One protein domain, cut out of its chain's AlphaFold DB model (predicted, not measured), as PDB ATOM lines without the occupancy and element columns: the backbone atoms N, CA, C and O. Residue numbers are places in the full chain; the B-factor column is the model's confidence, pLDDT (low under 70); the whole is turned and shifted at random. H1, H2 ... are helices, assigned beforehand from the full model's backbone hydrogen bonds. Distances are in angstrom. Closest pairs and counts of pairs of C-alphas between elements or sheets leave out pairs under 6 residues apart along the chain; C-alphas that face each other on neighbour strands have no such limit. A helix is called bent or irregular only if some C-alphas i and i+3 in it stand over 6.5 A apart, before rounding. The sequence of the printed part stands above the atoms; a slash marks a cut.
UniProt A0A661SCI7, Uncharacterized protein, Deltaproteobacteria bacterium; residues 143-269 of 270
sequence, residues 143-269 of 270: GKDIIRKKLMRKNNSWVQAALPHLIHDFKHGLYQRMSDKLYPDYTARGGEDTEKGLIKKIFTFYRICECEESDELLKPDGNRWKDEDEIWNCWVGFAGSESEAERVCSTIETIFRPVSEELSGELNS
ATOM      1  N   GLY A 143     -63.706  28.771  46.703       88.00
ATOM      2  CA  GLY A 143     -64.694  28.373  45.710       88.00
ATOM      3  C   GLY A 143     -64.069  27.999  44.360       88.00
ATOM      4  O   GLY A 143     -64.398  26.943  43.808       88.00
ATOM      5  N   LYS A 144     -63.134  28.812  43.854       88.56
ATOM      6  CA  LYS A 144     -62.355  28.520  42.639       88.56
ATOM      7  C   LYS A 144     -61.573  27.219  42.783       88.56
ATOM      8  O   LYS A 144     -61.632  26.372  41.894       88.56
ATOM      9  N   ASP A 145     -60.929  26.989  43.921       88.75
ATOM     10  CA  ASP A 145     -60.174  25.761  44.179       88.75
ATOM     11  C   ASP A 145     -61.058  24.512  44.203       88.75
ATOM     12  O   ASP A 145     -60.667  23.455  43.697       88.75
ATOM     13  N   ILE A 146     -62.274  24.608  44.744       86.50
ATOM     14  CA  ILE A 146     -63.256  23.517  44.684       86.50
ATOM     15  C   ILE A 146     -63.637  23.213  43.228       86.50
ATOM     16  O   ILE A 146     -63.717  22.037  42.852       86.50
ATOM     17  N   ILE A 147     -63.852  24.245  42.404       87.06
ATOM     18  CA  ILE A 147     -64.156  24.088  40.973       87.06
ATOM     19  C   ILE A 147     -62.985  23.417  40.253       87.06
ATOM     20  O   ILE A 147     -63.191  22.385  39.611       87.06
ATOM     21  N   ARG A 148     -61.763  23.932  40.427       88.25
ATOM     22  CA  ARG A 148     -60.524  23.381  39.851       88.25
ATOM     23  C   ARG A 148     -60.362  21.900  40.207       88.25
ATOM     24  O   ARG A 148     -60.254  21.053  39.323       88.25
ATOM     25  N   LYS A 149     -60.495  21.538  41.490       88.50
ATOM     26  CA  LYS A 149     -60.437  20.135  41.958       88.50
ATOM     27  C   LYS A 149     -61.516  19.254  41.329       88.50
ATOM     28  O   LYS A 149     -61.274  18.077  41.050       88.50
ATOM     29  N   LYS A 150     -62.723  19.784  41.126       87.00
ATOM     30  CA  LYS A 150     -63.813  19.048  40.475       87.00
ATOM     31  C   LYS A 150     -63.523  18.813  38.991       87.00
ATOM     32  O   LYS A 150     -63.753  17.697  38.524       87.00
ATOM     33  N   LEU A 151     -63.010  19.821  38.283       87.12
ATOM     34  CA  LEU A 151     -62.590  19.710  36.883       87.12
ATOM     35  C   LEU A 151     -61.490  18.659  36.730       87.12
ATOM     36  O   LEU A 151     -61.658  17.726  35.948       87.12
ATOM     37  N   MET A 152     -60.445  18.725  37.560       89.00
ATOM     38  CA  MET A 152     -59.386  17.712  37.579       89.00
ATOM     39  C   MET A 152     -59.957  16.307  37.735       89.00
ATOM     40  O   MET A 152     -59.668  15.437  36.927       89.00
ATOM     41  N   ARG A 153     -60.804  16.068  38.747       88.25
ATOM     42  CA  ARG A 153     -61.387  14.736  38.995       88.25
ATOM     43  C   ARG A 153     -62.194  14.221  37.809       88.25
ATOM     44  O   ARG A 153     -62.095  13.041  37.495       88.25
ATOM     45  N   LYS A 154     -62.982  15.091  37.171       88.06
ATOM     46  CA  LYS A 154     -63.794  14.740  35.999       88.06
ATOM     47  C   LYS A 154     -62.920  14.363  34.798       88.06
ATOM     48  O   LYS A 154     -63.290  13.465  34.053       88.06
ATOM     49  N   ASN A 155     -61.776  15.027  34.646       86.62
ATOM     50  CA  ASN A 155     -60.901  14.891  33.484       86.62
ATOM     51  C   ASN A 155     -59.694  13.961  33.706       86.62
ATOM     52  O   ASN A 155     -58.963  13.633  32.776       86.62
ATOM     53  N   ASN A 156     -59.478  13.504  34.939       88.31
ATOM     54  CA  ASN A 156     -58.273  12.784  35.339       88.31
ATOM     55  C   ASN A 156     -58.011  11.518  34.514       88.31
ATOM     56  O   ASN A 156     -56.861  11.234  34.193       88.31
ATOM     57  N   SER A 157     -59.060  10.758  34.187       87.25
ATOM     58  CA  SER A 157     -58.931   9.479  33.482       87.25
ATOM     59  C   SER A 157     -58.304   9.639  32.101       87.25
ATOM     60  O   SER A 157     -57.390   8.892  31.774       87.25
ATOM     61  N   TRP A 158     -58.748  10.614  31.310       84.06
ATOM     62  CA  TRP A 158     -58.243  10.813  29.953       84.06
ATOM     63  C   TRP A 158     -56.957  11.646  29.918       84.06
ATOM     64  O   TRP A 158     -56.103  11.388  29.070       84.06
ATOM     65  N   VAL A 159     -56.777  12.591  30.855       85.25
ATOM     66  CA  VAL A 159     -55.528  13.365  30.967       85.25
ATOM     67  C   VAL A 159     -54.387  12.436  31.367       85.25
ATOM     68  O   VAL A 159     -53.369  12.372  30.687       85.25
ATOM     69  N   GLN A 160     -54.538  11.691  32.467       86.12
ATOM     70  CA  GLN A 160     -53.419  10.940  33.043       86.12
ATOM     71  C   GLN A 160     -53.127   9.619  32.320       86.12
ATOM     72  O   GLN A 160     -52.002   9.138  32.422       86.12
ATOM     73  N   ALA A 161     -54.085   9.029  31.594       84.94
ATOM     74  CA  ALA A 161     -53.877   7.736  30.934       84.94
ATOM     75  C   ALA A 161     -52.802   7.771  29.832       84.94
ATOM     76  O   ALA A 161     -52.054   6.807  29.694       84.94
ATOM     77  N   ALA A 162     -52.695   8.871  29.079       78.06
ATOM     78  CA  ALA A 162     -51.737   8.999  27.975       78.06
ATOM     79  C   ALA A 162     -50.358   9.534  28.410       78.06
ATOM     80  O   ALA A 162     -49.362   9.330  27.715       78.06
ATOM     81  N   LEU A 163     -50.273  10.185  29.579       84.81
ATOM     82  CA  LEU A 163     -49.050  10.853  30.040       84.81
ATOM     83  C   LEU A 163     -47.805   9.959  30.104       84.81
ATOM     84  O   LEU A 163     -46.744  10.442  29.713       84.81
ATOM     85  N   PRO A 164     -47.859   8.700  30.586       85.31
ATOM     86  CA  PRO A 164     -46.658   7.875  30.667       85.31
ATOM     87  C   PRO A 164     -45.976   7.676  29.312       85.31
ATOM     88  O   PRO A 164     -44.750   7.737  29.245       85.31
ATOM     89  N   HIS A 165     -46.762   7.487  28.248       84.25
ATOM     90  CA  HIS A 165     -46.243   7.299  26.896       84.25
ATOM     91  C   HIS A 165     -45.646   8.597  26.342       84.25
ATOM     92  O   HIS A 165     -44.494   8.599  25.927       84.25
ATOM     93  N   LEU A 166     -46.368   9.717  26.465       83.62
ATOM     94  CA  LEU A 166     -45.885  11.030  26.021       83.62
ATOM     95  C   LEU A 166     -44.573  11.434  26.712       83.62
ATOM     96  O   LEU A 166     -43.627  11.885  26.069       83.62
ATOM     97  N   ILE A 167     -44.487  11.226  28.030       86.00
ATOM     98  CA  ILE A 167     -43.275  11.524  28.806       86.00
ATOM     99  C   ILE A 167     -42.120  10.610  28.386       86.00
ATOM    100  O   ILE A 167     -40.975  11.063  28.341       86.00
ATOM    101  N   HIS A 168     -42.394   9.331  28.127       85.81
ATOM    102  CA  HIS A 168     -41.384   8.395  27.647       85.81
ATOM    103  C   HIS A 168     -40.809   8.861  26.305       85.81
ATOM    104  O   HIS A 168     -39.595   9.029  26.187       85.81
ATOM    105  N   ASP A 169     -41.669   9.151  25.333       83.19
ATOM    106  CA  ASP A 169     -41.250   9.532  23.982       83.19
ATOM    107  C   ASP A 169     -40.483  10.853  23.982       83.19
ATOM    108  O   ASP A 169     -39.459  10.994  23.316       83.19
ATOM    109  N   PHE A 170     -40.899  11.796  24.826       82.75
ATOM    110  CA  PHE A 170     -40.155  13.027  25.041       82.75
ATOM    111  C   PHE A 170     -38.757  12.783  25.604       82.75
ATOM    112  O   PHE A 170     -37.778  13.293  25.059       82.75
ATOM    113  N   LYS A 171     -38.645  11.991  26.679       82.50
ATOM    114  CA  LYS A 171     -37.357  11.702  27.329       82.50
ATOM    115  C   LYS A 171     -36.379  10.984  26.409       82.50
ATOM    116  O   LYS A 171     -35.177  11.222  26.509       82.50
ATOM    117  N   HIS A 172     -36.889  10.115  25.542       80.12
ATOM    118  CA  HIS A 172     -36.093   9.340  24.593       80.12
ATOM    119  C   HIS A 172     -35.969  10.000  23.210       80.12
ATOM    120  O   HIS A 172     -35.369   9.410  22.315       80.12
ATOM    121  N   GLY A 173     -36.480  11.224  23.049       80.75
ATOM    122  CA  GLY A 173     -36.395  12.009  21.821       80.75
ATOM    123  C   GLY A 173     -36.006  13.461  22.099       80.75
ATOM    124  O   GLY A 173     -34.831  13.779  22.279       80.75
ATOM    125  N   LEU A 174     -37.003  14.350  22.122       75.94
ATOM    126  CA  LEU A 174     -36.824  15.808  22.111       75.94
ATOM    127  C   LEU A 174     -36.081  16.361  23.340       75.94
ATOM    128  O   LEU A 174     -35.361  17.351  23.236       75.94
ATOM    129  N   TYR A 175     -36.238  15.724  24.501       80.94
ATOM    130  CA  TYR A 175     -35.723  16.230  25.772       80.94
ATOM    131  C   TYR A 175     -34.205  16.427  25.777       80.94
ATOM    132  O   TYR A 175     -33.726  17.406  26.339       80.94
ATOM    133  N   GLN A 176     -33.447  15.561  25.098       78.88
ATOM    134  CA  GLN A 176     -31.985  15.685  25.014       78.88
ATOM    135  C   GLN A 176     -31.533  17.003  24.370       78.88
ATOM    136  O   GLN A 176     -30.446  17.486  24.670       78.88
ATOM    137  N   ARG A 177     -32.358  17.605  23.504       76.56
ATOM    138  CA  ARG A 177     -32.047  18.889  22.856       76.56
ATOM    139  C   ARG A 177     -32.337  20.100  23.746       76.56
ATOM    140  O   ARG A 177     -31.900  21.203  23.434       76.56
ATOM    141  N   MET A 178     -33.083  19.918  24.834       82.38
ATOM    142  CA  MET A 178     -33.564  21.015  25.680       82.38
ATOM    143  C   MET A 178     -33.277  20.843  27.172       82.38
ATOM    144  O   MET A 178     -33.554  21.771  27.930       82.38
ATOM    145  N   SER A 179     -32.705  19.713  27.600       81.44
ATOM    146  CA  SER A 179     -32.405  19.411  29.007       81.44
ATOM    147  C   SER A 179     -31.630  20.537  29.691       81.44
ATOM    148  O   SER A 179     -31.976  20.949  30.795       81.44
ATOM    149  N   ASP A 180     -30.657  21.114  28.988       86.06
ATOM    150  CA  ASP A 180     -29.737  22.111  29.545       86.06
ATOM    151  C   ASP A 180     -30.369  23.503  29.704       86.06
ATOM    152  O   ASP A 180     -29.784  24.381  30.333       86.06
ATOM    153  N   LYS A 181     -31.557  23.726  29.129       88.38
ATOM    154  CA  LYS A 181     -32.254  25.022  29.153       88.38
ATOM    155  C   LYS A 181     -33.586  24.954  29.893       88.38
ATOM    156  O   LYS A 181     -33.933  25.887  30.610       88.38
ATOM    157  N   LEU A 182     -34.314  23.848  29.740       88.19
ATOM    158  CA  LEU A 182     -35.696  23.711  30.188       88.19
ATOM    159  C   LEU A 182     -35.843  23.844  31.707       88.19
ATOM    160  O   LEU A 182     -36.617  24.667  32.193       88.19
ATOM    161  N   TYR A 183     -35.107  23.033  32.463       91.50
ATOM    162  CA  TYR A 183     -35.192  23.050  33.919       91.50
ATOM    163  C   TYR A 183     -34.504  24.276  34.552       91.50
ATOM    164  O   TYR A 183     -35.075  24.866  35.477       91.50
ATOM    165  N   PRO A 184     -33.343  24.740  34.047       92.44
ATOM    166  CA  PRO A 184     -32.756  25.999  34.502       92.44
ATOM    167  C   PRO A 184     -33.662  27.223  34.309       92.44
ATOM    168  O   PRO A 184     -33.781  28.019  35.236       92.44
ATOM    169  N   ASP A 185     -34.350  27.370  33.169       92.25
ATOM    170  CA  ASP A 185     -35.288  28.489  32.960       92.25
ATOM    171  C   ASP A 185     -36.460  28.438  33.952       92.25
ATOM    172  O   ASP A 185     -36.774  29.436  34.603       92.25
ATOM    173  N   TYR A 186     -37.055  27.257  34.143       92.88
ATOM    174  CA  TYR A 186     -38.139  27.067  35.108       92.88
ATOM    175  C   TYR A 186     -37.730  27.457  36.537       92.88
ATOM    176  O   TYR A 186     -38.450  28.191  37.221       92.88
ATOM    177  N   THR A 187     -36.557  27.007  36.990       93.38
ATOM    178  CA  THR A 187     -36.048  27.335  38.333       93.38
ATOM    179  C   THR A 187     -35.679  28.814  38.466       93.38
ATOM    180  O   THR A 187     -35.989  29.424  39.490       93.38
ATOM    181  N   ALA A 188     -35.124  29.438  37.422       92.75
ATOM    182  CA  ALA A 188     -34.837  30.876  37.395       92.75
ATOM    183  C   ALA A 188     -36.103  31.743  37.545       92.75
ATOM    184  O   ALA A 188     -36.036  32.845  38.089       92.75
ATOM    185  N   ARG A 189     -37.271  31.230  37.136       91.06
ATOM    186  CA  ARG A 189     -38.593  31.862  37.328       91.06
ATOM    187  C   ARG A 189     -39.239  31.539  38.684       91.06
ATOM    188  O   ARG A 189     -40.435  31.772  38.884       91.06
ATOM    189  N   GLY A 190     -38.468  30.983  39.618       90.75
ATOM    190  CA  GLY A 190     -38.921  30.611  40.959       90.75
ATOM    191  C   GLY A 190     -39.657  29.272  41.021       90.75
ATOM    192  O   GLY A 190     -40.455  29.066  41.931       90.75
ATOM    193  N   GLY A 191     -39.454  28.393  40.037       92.25
ATOM    194  CA  GLY A 191     -39.986  27.033  40.040       92.25
ATOM    195  C   GLY A 191     -39.346  26.163  41.122       92.25
ATOM    196  O   GLY A 191     -38.124  26.117  41.237       92.25
ATOM    197  N   GLU A 192     -40.169  25.452  41.894       92.44
ATOM    198  CA  GLU A 192     -39.723  24.639  43.045       92.44
ATOM    199  C   GLU A 192     -39.917  23.125  42.840       92.44
ATOM    200  O   GLU A 192     -39.530  22.312  43.677       92.44
ATOM    201  N   ASP A 193     -40.541  22.726  41.729       92.31
ATOM    202  CA  ASP A 193     -40.760  21.312  41.400       92.31
ATOM    203  C   ASP A 193     -39.473  20.651  40.888       92.31
ATOM    204  O   ASP A 193     -38.554  21.306  40.406       92.31
ATOM    205  N   THR A 194     -39.432  19.325  40.935       93.00
ATOM    206  CA  THR A 194     -38.398  18.529  40.278       93.00
ATOM    207  C   THR A 194     -38.498  18.643  38.762       93.00
ATOM    208  O   THR A 194     -39.581  18.794  38.198       93.00
ATOM    209  N   GLU A 195     -37.385  18.424  38.071       90.56
ATOM    210  CA  GLU A 195     -37.357  18.376  36.609       90.56
ATOM    211  C   GLU A 195     -38.334  17.340  36.029       90.56
ATOM    212  O   GLU A 195     -39.067  17.603  35.079       90.56
ATOM    213  N   LYS A 196     -38.430  16.164  36.658       89.44
ATOM    214  CA  LYS A 196     -39.423  15.147  36.286       89.44
ATOM    215  C   LYS A 196     -40.861  15.661  36.456       89.44
ATOM    216  O   LYS A 196     -41.721  15.311  35.645       89.44
ATOM    217  N   GLY A 197     -41.124  16.435  37.507       90.69
ATOM    218  CA  GLY A 197     -42.416  17.066  37.773       90.69
ATOM    219  C   GLY A 197     -42.765  18.125  36.729       90.69
ATOM    220  O   GLY A 197     -43.859  18.075  36.165       90.69
ATOM    221  N   LEU A 198     -41.806  18.986  36.376       91.19
ATOM    222  CA  LEU A 198     -41.935  19.961  35.291       91.19
ATOM    223  C   LEU A 198     -42.286  19.286  33.960       91.19
ATOM    224  O   LEU A 198     -43.269  19.658  33.326       91.19
ATOM    225  N   ILE A 199     -41.544  18.248  33.560       90.44
ATOM    226  CA  ILE A 199     -41.827  17.502  32.321       90.44
ATOM    227  C   ILE A 199     -43.262  16.964  32.342       90.44
ATOM    228  O   ILE A 199     -44.010  17.136  31.382       90.44
ATOM    229  N   LYS A 200     -43.690  16.357  33.457       91.81
ATOM    230  CA  LYS A 200     -45.065  15.861  33.596       91.81
ATOM    231  C   LYS A 200     -46.098  16.983  33.428       91.81
ATOM    232  O   LYS A 200     -47.118  16.762  32.772       91.81
ATOM    233  N   LYS A 201     -45.855  18.156  34.016       92.75
ATOM    234  CA  LYS A 201     -46.720  19.340  33.908       92.75
ATOM    235  C   LYS A 201     -46.823  19.838  32.468       92.75
ATOM    236  O   LYS A 201     -47.937  20.022  31.995       92.75
ATOM    237  N   ILE A 202     -45.706  19.936  31.750       89.50
ATOM    238  CA  ILE A 202     -45.670  20.344  30.337       89.50
ATOM    239  C   ILE A 202     -46.540  19.425  29.470       89.50
ATOM    240  O   ILE A 202     -47.406  19.898  28.742       89.50
ATOM    241  N   PHE A 203     -46.389  18.103  29.593       87.94
ATOM    242  CA  PHE A 203     -47.225  17.168  28.824       87.94
ATOM    243  C   PHE A 203     -48.685  17.160  29.259       87.94
ATOM    244  O   PHE A 203     -49.569  16.883  28.454       87.94
ATOM    245  N   THR A 204     -48.952  17.482  30.524       89.25
ATOM    246  CA  THR A 204     -50.325  17.664  31.000       89.25
ATOM    247  C   THR A 204     -50.959  18.894  30.355       89.25
ATOM    248  O   THR A 204     -52.095  18.798  29.903       89.25
ATOM    249  N   PHE A 205     -50.224  20.006  30.261       88.62
ATOM    250  CA  PHE A 205     -50.655  21.214  29.559       88.62
ATOM    251  C   PHE A 205     -50.937  20.927  28.079       88.62
ATOM    252  O   PHE A 205     -52.066  21.124  27.643       88.62
ATOM    253  N   TYR A 206     -49.979  20.347  27.346       85.31
ATOM    254  CA  TYR A 206     -50.178  19.985  25.935       85.31
ATOM    255  C   TYR A 206     -51.402  19.096  25.725       85.31
ATOM    256  O   TYR A 206     -52.183  19.341  24.818       85.31
ATOM    257  N   ARG A 207     -51.615  18.101  26.593       84.62
ATOM    258  CA  ARG A 207     -52.775  17.206  26.497       84.62
ATOM    259  C   ARG A 207     -54.105  17.918  26.758       84.62
ATOM    260  O   ARG A 207     -55.134  17.500  26.239       84.62
ATOM    261  N   ILE A 208     -54.117  18.942  27.607       84.69
ATOM    262  CA  ILE A 208     -55.317  19.747  27.877       84.69
ATOM    263  C   ILE A 208     -55.608  20.685  26.696       84.69
ATOM    264  O   ILE A 208     -56.777  20.861  26.356       84.69
ATOM    265  N   CYS A 209     -54.559  21.218  26.063       78.38
ATOM    266  CA  CYS A 209     -54.629  22.207  24.985       78.38
ATOM    267  C   CYS A 209     -54.493  21.611  23.566       78.38
ATOM    268  O   CYS A 209     -54.346  22.354  22.607       78.38
ATOM    269  N   GLU A 210     -54.552  20.285  23.402       69.50
ATOM    270  CA  GLU A 210     -54.238  19.564  22.148       69.50
ATOM    271  C   GLU A 210     -55.168  19.888  20.954       69.50
ATOM    272  O   GLU A 210     -54.985  19.348  19.871       69.50
ATOM    273  N   CYS A 211     -56.182  20.744  21.118       55.62
ATOM    274  CA  CYS A 211     -57.235  20.973  20.121       55.62
ATOM    275  C   CYS A 211     -57.295  22.404  19.562       55.62
ATOM    276  O   CYS A 211     -58.342  22.802  19.058       55.62
ATOM    277  N   GLU A 212     -56.199  23.167  19.603       53.44
ATOM    278  CA  GLU A 212     -56.150  24.520  19.011       53.44
ATOM    279  C   GLU A 212     -56.371  24.545  17.480       53.44
ATOM    280  O   GLU A 212     -56.672  25.600  16.928       53.44
ATOM    281  N   GLU A 213     -56.283  23.407  16.780       54.44
ATOM    282  CA  GLU A 213     -56.461  23.341  15.317       54.44
ATOM    283  C   GLU A 213     -57.919  23.171  14.843       54.44
ATOM    284  O   GLU A 213     -58.175  23.227  13.639       54.44
ATOM    285  N   SER A 214     -58.895  22.982  15.741       54.69
ATOM    286  CA  SER A 214     -60.314  22.894  15.364       54.69
ATOM    287  C   SER A 214     -61.121  24.077  15.894       54.69
ATOM    288  O   SER A 214     -61.003  24.419  17.064       54.69
ATOM    289  N   ASP A 215     -62.049  24.609  15.082       58.62
ATOM    290  CA  ASP A 215     -63.073  25.606  15.481       58.62
ATOM    291  C   ASP A 215     -63.916  25.173  16.708       58.62
ATOM    292  O   ASP A 215     -64.723  25.929  17.250       58.62
ATOM    293  N   GLU A 216     -63.752  23.927  17.150       65.81
ATOM    294  CA  GLU A 216     -64.373  23.346  18.321       65.81
ATOM    295  C   GLU A 216     -63.297  23.071  19.379       65.81
ATOM    296  O   GLU A 216     -62.418  22.240  19.174       65.81
ATOM    297  N   LEU A 217     -63.382  23.731  20.540       75.88
ATOM    298  CA  LEU A 217     -62.542  23.428  21.703       75.88
ATOM    299  C   LEU A 217     -62.877  22.022  22.224       75.88
ATOM    300  O   LEU A 217     -63.713  21.851  23.119       75.88
ATOM    301  N   LEU A 218     -62.268  20.992  21.644       77.56
ATOM    302  CA  LEU A 218     -62.519  19.603  22.003       77.56
ATOM    303  C   LEU A 218     -61.599  19.151  23.140       77.56
ATOM    304  O   LEU A 218     -60.439  19.528  23.271       77.56
ATOM    305  N   LYS A 219     -62.163  18.319  24.002       80.44
ATOM    306  CA  LYS A 219     -61.437  17.479  24.938       80.44
ATOM    307  C   LYS A 219     -60.925  16.274  24.158       80.44
ATOM    308  O   LYS A 219     -61.617  15.779  23.266       80.44
ATOM    309  N   PRO A 220     -59.797  15.692  24.567       69.44
ATOM    310  CA  PRO A 220     -59.295  14.490  23.920       69.44
ATOM    311  C   PRO A 220     -60.171  13.233  24.044       69.44
ATOM    312  O   PRO A 220     -59.872  12.221  23.418       69.44
ATOM    313  N   ASP A 221     -61.222  13.259  24.870       75.94
ATOM    314  CA  ASP A 221     -62.248  12.211  24.939       75.94
ATOM    315  C   ASP A 221     -63.403  12.426  23.935       75.94
ATOM    316  O   ASP A 221     -64.362  11.656  23.929       75.94
ATOM    317  N   GLY A 222     -63.320  13.468  23.099       75.94
ATOM    318  CA  GLY A 222     -64.319  13.847  22.100       75.94
ATOM    319  C   GLY A 222     -65.431  14.765  22.620       75.94
ATOM    320  O   GLY A 222     -66.268  15.203  21.834       75.94
ATOM    321  N   ASN A 223     -65.470  15.083  23.921       82.31
ATOM    322  CA  ASN A 223     -66.423  16.058  24.461       82.31
ATOM    323  C   ASN A 223     -65.962  17.495  24.200       82.31
ATOM    324  O   ASN A 223     -64.792  17.740  23.965       82.31
ATOM    325  N   ARG A 224     -66.850  18.486  24.322       84.81
ATOM    326  CA  ARG A 224     -66.462  19.905  24.208       84.81
ATOM    327  C   ARG A 224     -66.056  20.508  25.554       84.81
ATOM    328  O   ARG A 224     -66.624  20.176  26.607       84.81
ATOM    329  N   TRP A 225     -65.071  21.395  25.525       85.81
ATOM    330  CA  TRP A 225     -64.900  22.435  26.533       85.81
ATOM    331  C   TRP A 225     -66.041  23.444  26.420       85.81
ATOM    332  O   TRP A 225     -66.623  23.632  25.351       85.81
ATOM    333  N   LYS A 226     -66.402  24.058  27.543       84.88
ATOM    334  CA  LYS A 226     -67.395  25.130  27.577       84.88
ATOM    335  C   LYS A 226     -66.842  26.405  26.937       84.88
ATOM    336  O   LYS A 226     -67.545  27.040  26.160       84.88
ATOM    337  N   ASP A 227     -65.616  26.755  27.304       85.12
ATOM    338  CA  ASP A 227     -64.894  27.975  26.948       85.12
ATOM    339  C   ASP A 227     -63.406  27.821  27.326       85.12
ATOM    340  O   ASP A 227     -63.010  26.832  27.954       85.12
ATOM    341  N   GLU A 228     -62.584  28.799  26.940       86.19
ATOM    342  CA  GLU A 228     -61.159  28.875  27.295       86.19
ATOM    343  C   GLU A 228     -60.941  28.974  28.814       86.19
ATOM    344  O   GLU A 228     -59.987  28.404  29.344       86.19
ATOM    345  N   ASP A 229     -61.870  29.600  29.543       87.12
ATOM    346  CA  ASP A 229     -61.817  29.687  31.003       87.12
ATOM    347  C   ASP A 229     -61.921  28.299  31.661       87.12
ATOM    348  O   ASP A 229     -61.252  28.034  32.667       87.12
ATOM    349  N   GLU A 230     -62.736  27.377  31.131       87.75
ATOM    350  CA  GLU A 230     -62.797  25.990  31.615       87.75
ATOM    351  C   GLU A 230     -61.459  25.269  31.391       87.75
ATOM    352  O   GLU A 230     -61.008  24.538  32.282       87.75
ATOM    353  N   ILE A 231     -60.817  25.497  30.238       89.56
ATOM    354  CA  ILE A 231     -59.501  24.935  29.896       89.56
ATOM    355  C   ILE A 231     -58.459  25.448  30.889       89.56
ATOM    356  O   ILE A 231     -57.803  24.644  31.561       89.56
ATOM    357  N   TRP A 232     -58.372  26.772  31.058       91.00
ATOM    358  CA  TRP A 232     -57.443  27.414  31.986       91.00
ATOM    359  C   TRP A 232     -57.649  26.919  33.418       91.00
ATOM    360  O   TRP A 232     -56.708  26.477  34.072       91.00
ATOM    361  N   ASN A 233     -58.890  26.879  33.909       89.94
ATOM    362  CA  ASN A 233     -59.175  26.394  35.260       89.94
ATOM    363  C   ASN A 233     -58.846  24.907  35.446       89.94
ATOM    364  O   ASN A 233     -58.430  24.492  36.534       89.94
ATOM    365  N   CYS A 234     -59.032  24.086  34.410       90.12
ATOM    366  CA  CYS A 234     -58.607  22.692  34.444       90.12
ATOM    367  C   CYS A 234     -57.080  22.598  34.539       90.12
ATOM    368  O   CYS A 234     -56.568  21.856  35.383       90.12
ATOM    369  N   TRP A 235     -56.365  23.379  33.727       92.88
ATOM    370  CA  TRP A 235     -54.909  23.447  33.741       92.88
ATOM    371  C   TRP A 235     -54.362  23.914  35.092       92.88
ATOM    372  O   TRP A 235     -53.569  23.196  35.697       92.88
ATOM    373  N   VAL A 236     -54.857  25.032  35.629       91.00
ATOM    374  CA  VAL A 236     -54.488  25.541  36.961       91.00
ATOM    375  C   VAL A 236     -54.680  24.471  38.037       91.00
ATOM    376  O   VAL A 236     -53.830  24.304  38.911       91.00
ATOM    377  N   GLY A 237     -55.762  23.690  37.951       90.12
ATOM    378  CA  GLY A 237     -55.966  22.539  38.826       90.12
ATOM    379  C   GLY A 237     -54.816  21.528  38.751       90.12
ATOM    380  O   GLY A 237     -54.267  21.142  39.783       90.12
ATOM    381  N   PHE A 238     -54.426  21.106  37.546       90.81
ATOM    382  CA  PHE A 238     -53.323  20.158  37.353       90.81
ATOM    383  C   PHE A 238     -51.942  20.723  37.704       90.81
ATOM    384  O   PHE A 238     -51.104  19.970  38.205       90.81
ATOM    385  N   ALA A 239     -51.707  22.016  37.480       90.44
ATOM    386  CA  ALA A 239     -50.471  22.696  37.861       90.44
ATOM    387  C   ALA A 239     -50.332  22.834  39.389       90.44
ATOM    388  O   ALA A 239     -49.226  22.765  39.921       90.44
ATOM    389  N   GLY A 240     -51.459  22.967  40.095       88.62
ATOM    390  CA  GLY A 240     -51.545  23.091  41.551       88.62
ATOM    391  C   GLY A 240     -51.767  24.527  42.030       88.62
ATOM    392  O   GLY A 240     -52.370  24.725  43.083       88.62
ATOM    393  N   SER A 241     -51.348  25.519  41.247       88.50
ATOM    394  CA  SER A 241     -51.667  26.933  41.444       88.50
ATOM    395  C   SER A 241     -51.636  27.685  40.116       88.50
ATOM    396  O   SER A 241     -51.098  27.206  39.119       88.50
ATOM    397  N   GLU A 242     -52.212  28.883  40.114       90.38
ATOM    398  CA  GLU A 242     -52.230  29.766  38.946       90.38
ATOM    399  C   GLU A 242     -50.833  30.307  38.625       90.38
ATOM    400  O   GLU A 242     -50.388  30.222  37.488       90.38
ATOM    401  N   SER A 243     -50.077  30.702  39.651       91.38
ATOM    402  CA  SER A 243     -48.676  31.110  39.501       91.38
ATOM    403  C   SER A 243     -47.789  30.015  38.899       91.38
ATOM    404  O   SER A 243     -46.893  30.294  38.109       91.38
ATOM    405  N   GLU A 244     -48.029  28.754  39.264       92.88
ATOM    406  CA  GLU A 244     -47.298  27.619  38.708       92.88
ATOM    407  C   GLU A 244     -47.726  27.329  37.265       92.88
ATOM    408  O   GLU A 244     -46.879  27.044  36.418       92.88
ATOM    409  N   ALA A 245     -49.023  27.446  36.966       92.12
ATOM    410  CA  ALA A 245     -49.553  27.326  35.612       92.12
ATOM    411  C   ALA A 245     -48.918  28.353  34.661       92.12
ATOM    412  O   ALA A 245     -48.399  27.968  33.611       92.12
ATOM    413  N   GLU A 246     -48.902  29.631  35.045       93.12
ATOM    414  CA  GLU A 246     -48.283  30.727  34.286       93.12
ATOM    415  C   GLU A 246     -46.783  30.508  34.076       93.12
ATOM    416  O   GLU A 246     -46.263  30.697  32.972       93.12
ATOM    417  N   ARG A 247     -46.083  30.066  35.128       93.56
ATOM    418  CA  ARG A 247     -44.645  29.785  35.079       93.56
ATOM    419  C   ARG A 247     -44.325  28.704  34.055       93.56
ATOM    420  O   ARG A 247     -43.451  28.904  33.216       93.56
ATOM    421  N   VAL A 248     -45.044  27.582  34.101       90.88
ATOM    422  CA  VAL A 248     -44.856  26.480  33.149       90.88
ATOM    423  C   VAL A 248     -45.166  26.938  31.722       90.88
ATOM    424  O   VAL A 248     -44.364  26.656  30.834       90.88
ATOM    425  N   CYS A 249     -46.254  27.684  31.496       89.56
ATOM    426  CA  CYS A 249     -46.584  28.215  30.164       89.56
ATOM    427  C   CYS A 249     -45.462  29.112  29.625       89.56
ATOM    428  O   CYS A 249     -44.999  28.919  28.503       89.56
ATOM    429  N   SER A 250     -44.954  30.022  30.459       90.19
ATOM    430  CA  SER A 250     -43.861  30.932  30.095       90.19
ATOM    431  C   SER A 250     -42.571  30.184  29.740       90.19
ATOM    432  O   SER A 250     -41.870  30.555  28.795       90.19
ATOM    433  N   THR A 251     -42.244  29.122  30.484       87.25
ATOM    434  CA  THR A 251     -41.084  28.270  30.194       87.25
ATOM    435  C   THR A 251     -41.265  27.496  28.887       87.25
ATOM    436  O   THR A 251     -40.325  27.416  28.096       87.25
ATOM    437  N   ILE A 252     -42.463  26.960  28.615       86.38
ATOM    438  CA  ILE A 252     -42.763  26.296  27.336       86.38
ATOM    439  C   ILE A 252     -42.575  27.282  26.184       86.38
ATOM    440  O   ILE A 252     -41.823  26.986  25.260       86.38
ATOM    441  N   GLU A 253     -43.186  28.464  26.253       85.06
ATOM    442  CA  GLU A 253     -43.095  29.470  25.191       85.06
ATOM    443  C   GLU A 253     -41.643  29.896  24.928       85.06
ATOM    444  O   GLU A 253     -41.218  29.987  23.777       85.06
ATOM    445  N   THR A 254     -40.852  30.082  25.988       85.44
ATOM    446  CA  THR A 254     -39.452  30.522  25.876       85.44
ATOM    447  C   THR A 254     -38.544  29.446  25.271       85.44
ATOM    448  O   THR A 254     -37.598  29.776  24.559       85.44
ATOM    449  N   ILE A 255     -38.790  28.163  25.560       83.12
ATOM    450  CA  ILE A 255     -37.864  27.074  25.214       83.12
ATOM    451  C   ILE A 255     -38.338  26.251  24.014       83.12
ATOM    452  O   ILE A 255     -37.537  25.937  23.137       83.12
ATOM    453  N   PHE A 256     -39.617  25.881  23.957       77.06
ATOM    454  CA  PHE A 256     -40.124  24.965  22.931       77.06
ATOM    455  C   PHE A 256     -40.287  25.657  21.583       77.06
ATOM    456  O   PHE A 256     -39.966  25.051  20.563       77.06
ATOM    457  N   ARG A 257     -40.734  26.919  21.560       72.69
ATOM    458  CA  ARG A 257     -40.947  27.652  20.305       72.69
ATOM    459  C   ARG A 257     -39.648  27.817  19.497       72.69
ATOM    460  O   ARG A 257     -39.648  27.383  18.347       72.69
ATOM    461  N   PRO A 258     -38.519  28.289  20.071       76.75
ATOM    462  CA  PRO A 258     -37.260  28.372  19.325       76.75
ATOM    463  C   PRO A 258     -36.741  27.010  18.853       76.75
ATOM    464  O   PRO A 258     -36.292  26.876  17.720       76.75
ATOM    465  N   VAL A 259     -36.843  25.971  19.692       74.88
ATOM    466  CA  VAL A 259     -36.393  24.613  19.333       74.88
ATOM    467  C   VAL A 259     -37.241  24.028  18.198       74.88
ATOM    468  O   VAL A 259     -36.718  23.341  17.323       74.88
ATOM    469  N   SER A 260     -38.545  24.310  18.180       72.69
ATOM    470  CA  SER A 260     -39.434  23.881  17.096       72.69
ATOM    471  C   SER A 260     -39.137  24.600  15.778       72.69
ATOM    472  O   SER A 260     -39.226  23.983  14.713       72.69
ATOM    473  N   GLU A 261     -38.786  25.887  15.831       74.62
ATOM    474  CA  GLU A 261     -38.367  26.668  14.661       74.62
ATOM    475  C   GLU A 261     -37.031  26.151  14.096       74.62
ATOM    476  O   GLU A 261     -36.928  25.929  12.889       74.62
ATOM    477  N   GLU A 262     -36.047  25.860  14.959       76.69
ATOM    478  CA  GLU A 262     -34.764  25.244  14.573       76.69
ATOM    479  C   GLU A 262     -34.971  23.891  13.868       76.69
ATOM    480  O   GLU A 262     -34.453  23.670  12.773       76.69
ATOM    481  N   LEU A 263     -35.792  23.008  14.448       73.44
ATOM    482  CA  LEU A 263     -36.106  21.689  13.882       73.44
ATOM    483  C   LEU A 263     -36.823  21.771  12.532       73.44
ATOM    484  O   LEU A 263     -36.527  21.000  11.618       73.44
ATOM    485  N   SER A 264     -37.759  22.710  12.394       73.12
ATOM    486  CA  SER A 264     -38.469  22.935  11.131       73.12
ATOM    487  C   SER A 264     -37.514  23.436  10.044       73.12
ATOM    488  O   SER A 264     -37.637  23.050   8.883       73.12
ATOM    489  N   GLY A 265     -36.525  24.256  10.413       71.62
ATOM    490  CA  GLY A 265     -35.449  24.683   9.518       71.62
ATOM    491  C   GLY A 265     -34.554  23.527   9.063       71.62
ATOM    492  O   GLY A 265     -34.264  23.422   7.872       71.62
ATOM    493  N   GLU A 266     -34.158  22.634   9.978       74.25
ATOM    494  CA  GLU A 266     -33.358  21.435   9.666       74.25
ATOM    495  C   GLU A 266     -34.081  20.496   8.688       74.25
ATOM    496  O   GLU A 266     -33.473  20.024   7.728       74.25
ATOM    497  N   LEU A 267     -35.379  20.257   8.904       71.00
ATOM    498  CA  LEU A 267     -36.206  19.377   8.070       71.00
ATOM    499  C   LEU A 267     -36.476  19.948   6.673       71.00
ATOM    500  O   LEU A 267     -36.503  19.194   5.709       71.00
ATOM    501  N   ASN A 268     -36.640  21.267   6.552       67.00
ATOM    502  CA  ASN A 268     -36.838  21.935   5.259       67.00
ATOM    503  C   ASN A 268     -35.532  22.140   4.468       67.00
ATOM    504  O   ASN A 268     -35.570  22.593   3.325       67.00
ATOM    505  N   SER A 269     -34.383  21.849   5.085       55.47
ATOM    506  CA  SER A 269     -33.056  21.940   4.465       55.47
ATOM    507  C   SER A 269     -32.528  20.586   3.963       55.47
ATOM    508  O   SER A 269     -31.404  20.532   3.458       55.47
TER     509      SER A 269
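Overview. This is residues 143 to 269 of the 270 residues of an uncharacterized protein of Deltaproteobacteria bacterium (UniProt A0A661SCI7). What shape does the model have? H4 is the core, and the other helices make a ring round it: bent H1 on one side, H5 and H6 on the other, short H2 and H3 at one end. Residues 261 to 269, mostly the last part of H6, stick out. What is printed? There are 127 residues with six named helices, H1 to H6 in order, and no named strand: all helix, compact, radius of gyration of the C-alphas 15.2 A, spans 46 by 33 by 23 A.

Arrangement. How does the longest helix run? H1, residues 143 to 171, was assigned as one helix by its hydrogen bonds but is bent, C-alphas 154 and 157 being 7.6 A apart; arms H1a, residues 143 to 154, and H1b, residues 157 to 171, stand about perpendicular at 78 degrees. What do they touch? H1b touches H4, residues 195 to 208, opposite ways at a steep tilt of 54 degrees; the closest C-alphas, of Val 159 and Arg 207, are 6.5 A apart. H1a touches residues 233 to 238 of H5, residues 228 to 239, about perpendicular at 84 degrees; the closest C-alphas, of Arg 148 and Gly 237, are 4.7 A apart. What lies beyond? H4 and H5 form a hairpin at a shallow tilt of 22 degrees, closest at the C-alphas of Phe 205 and Trp 235, 6.4 A. H6, residues 242 to 268, touches H3, residues 179 to 188, with residues 247 to 255 alone, closest at the C-alphas of Thr 251 and Tyr 186, 5.9 A; H2, residues 174 to 177, is near H1b, with 5 pairs of C-alphas within 10 A. How are the backbones? Each O i to N i+4 pair is within hydrogen-bond range in H1a, H4 and H5, against 7 of 11 in H1b, 4 of 6 in H3 and 20 of 23 in H6; H2 is too short for one.

Along the chain. Where are the ends? H1a begins at C-alpha 143, (-64.694, 28.373, 45.710), and H6, 37.9 A long, ends at C-alpha 268, (-36.838, 21.935, 5.259). Which helices are uneven? H1b, 22.5 A long, and H3 are irregular: C-alphas 161 and 164 are 7.2 A apart, 180 and 183 7.1 A. H6 has a kink of 27 degrees near residue 257, but is neither bent nor irregular, only just: C-alphas 254 and 257 are 6.4 A apart.

Size, cuts and confidence. How far does it reach? The C-alphas farthest apart, of Gly 143 and Ser 269, are 52.4 A apart, and the printed part has no cut. Where is it least sure? pLDDT is under 70 at residues 210 to 216, 220 and 268 to 269; the long link from H4 to H5 is residues 209 to 227.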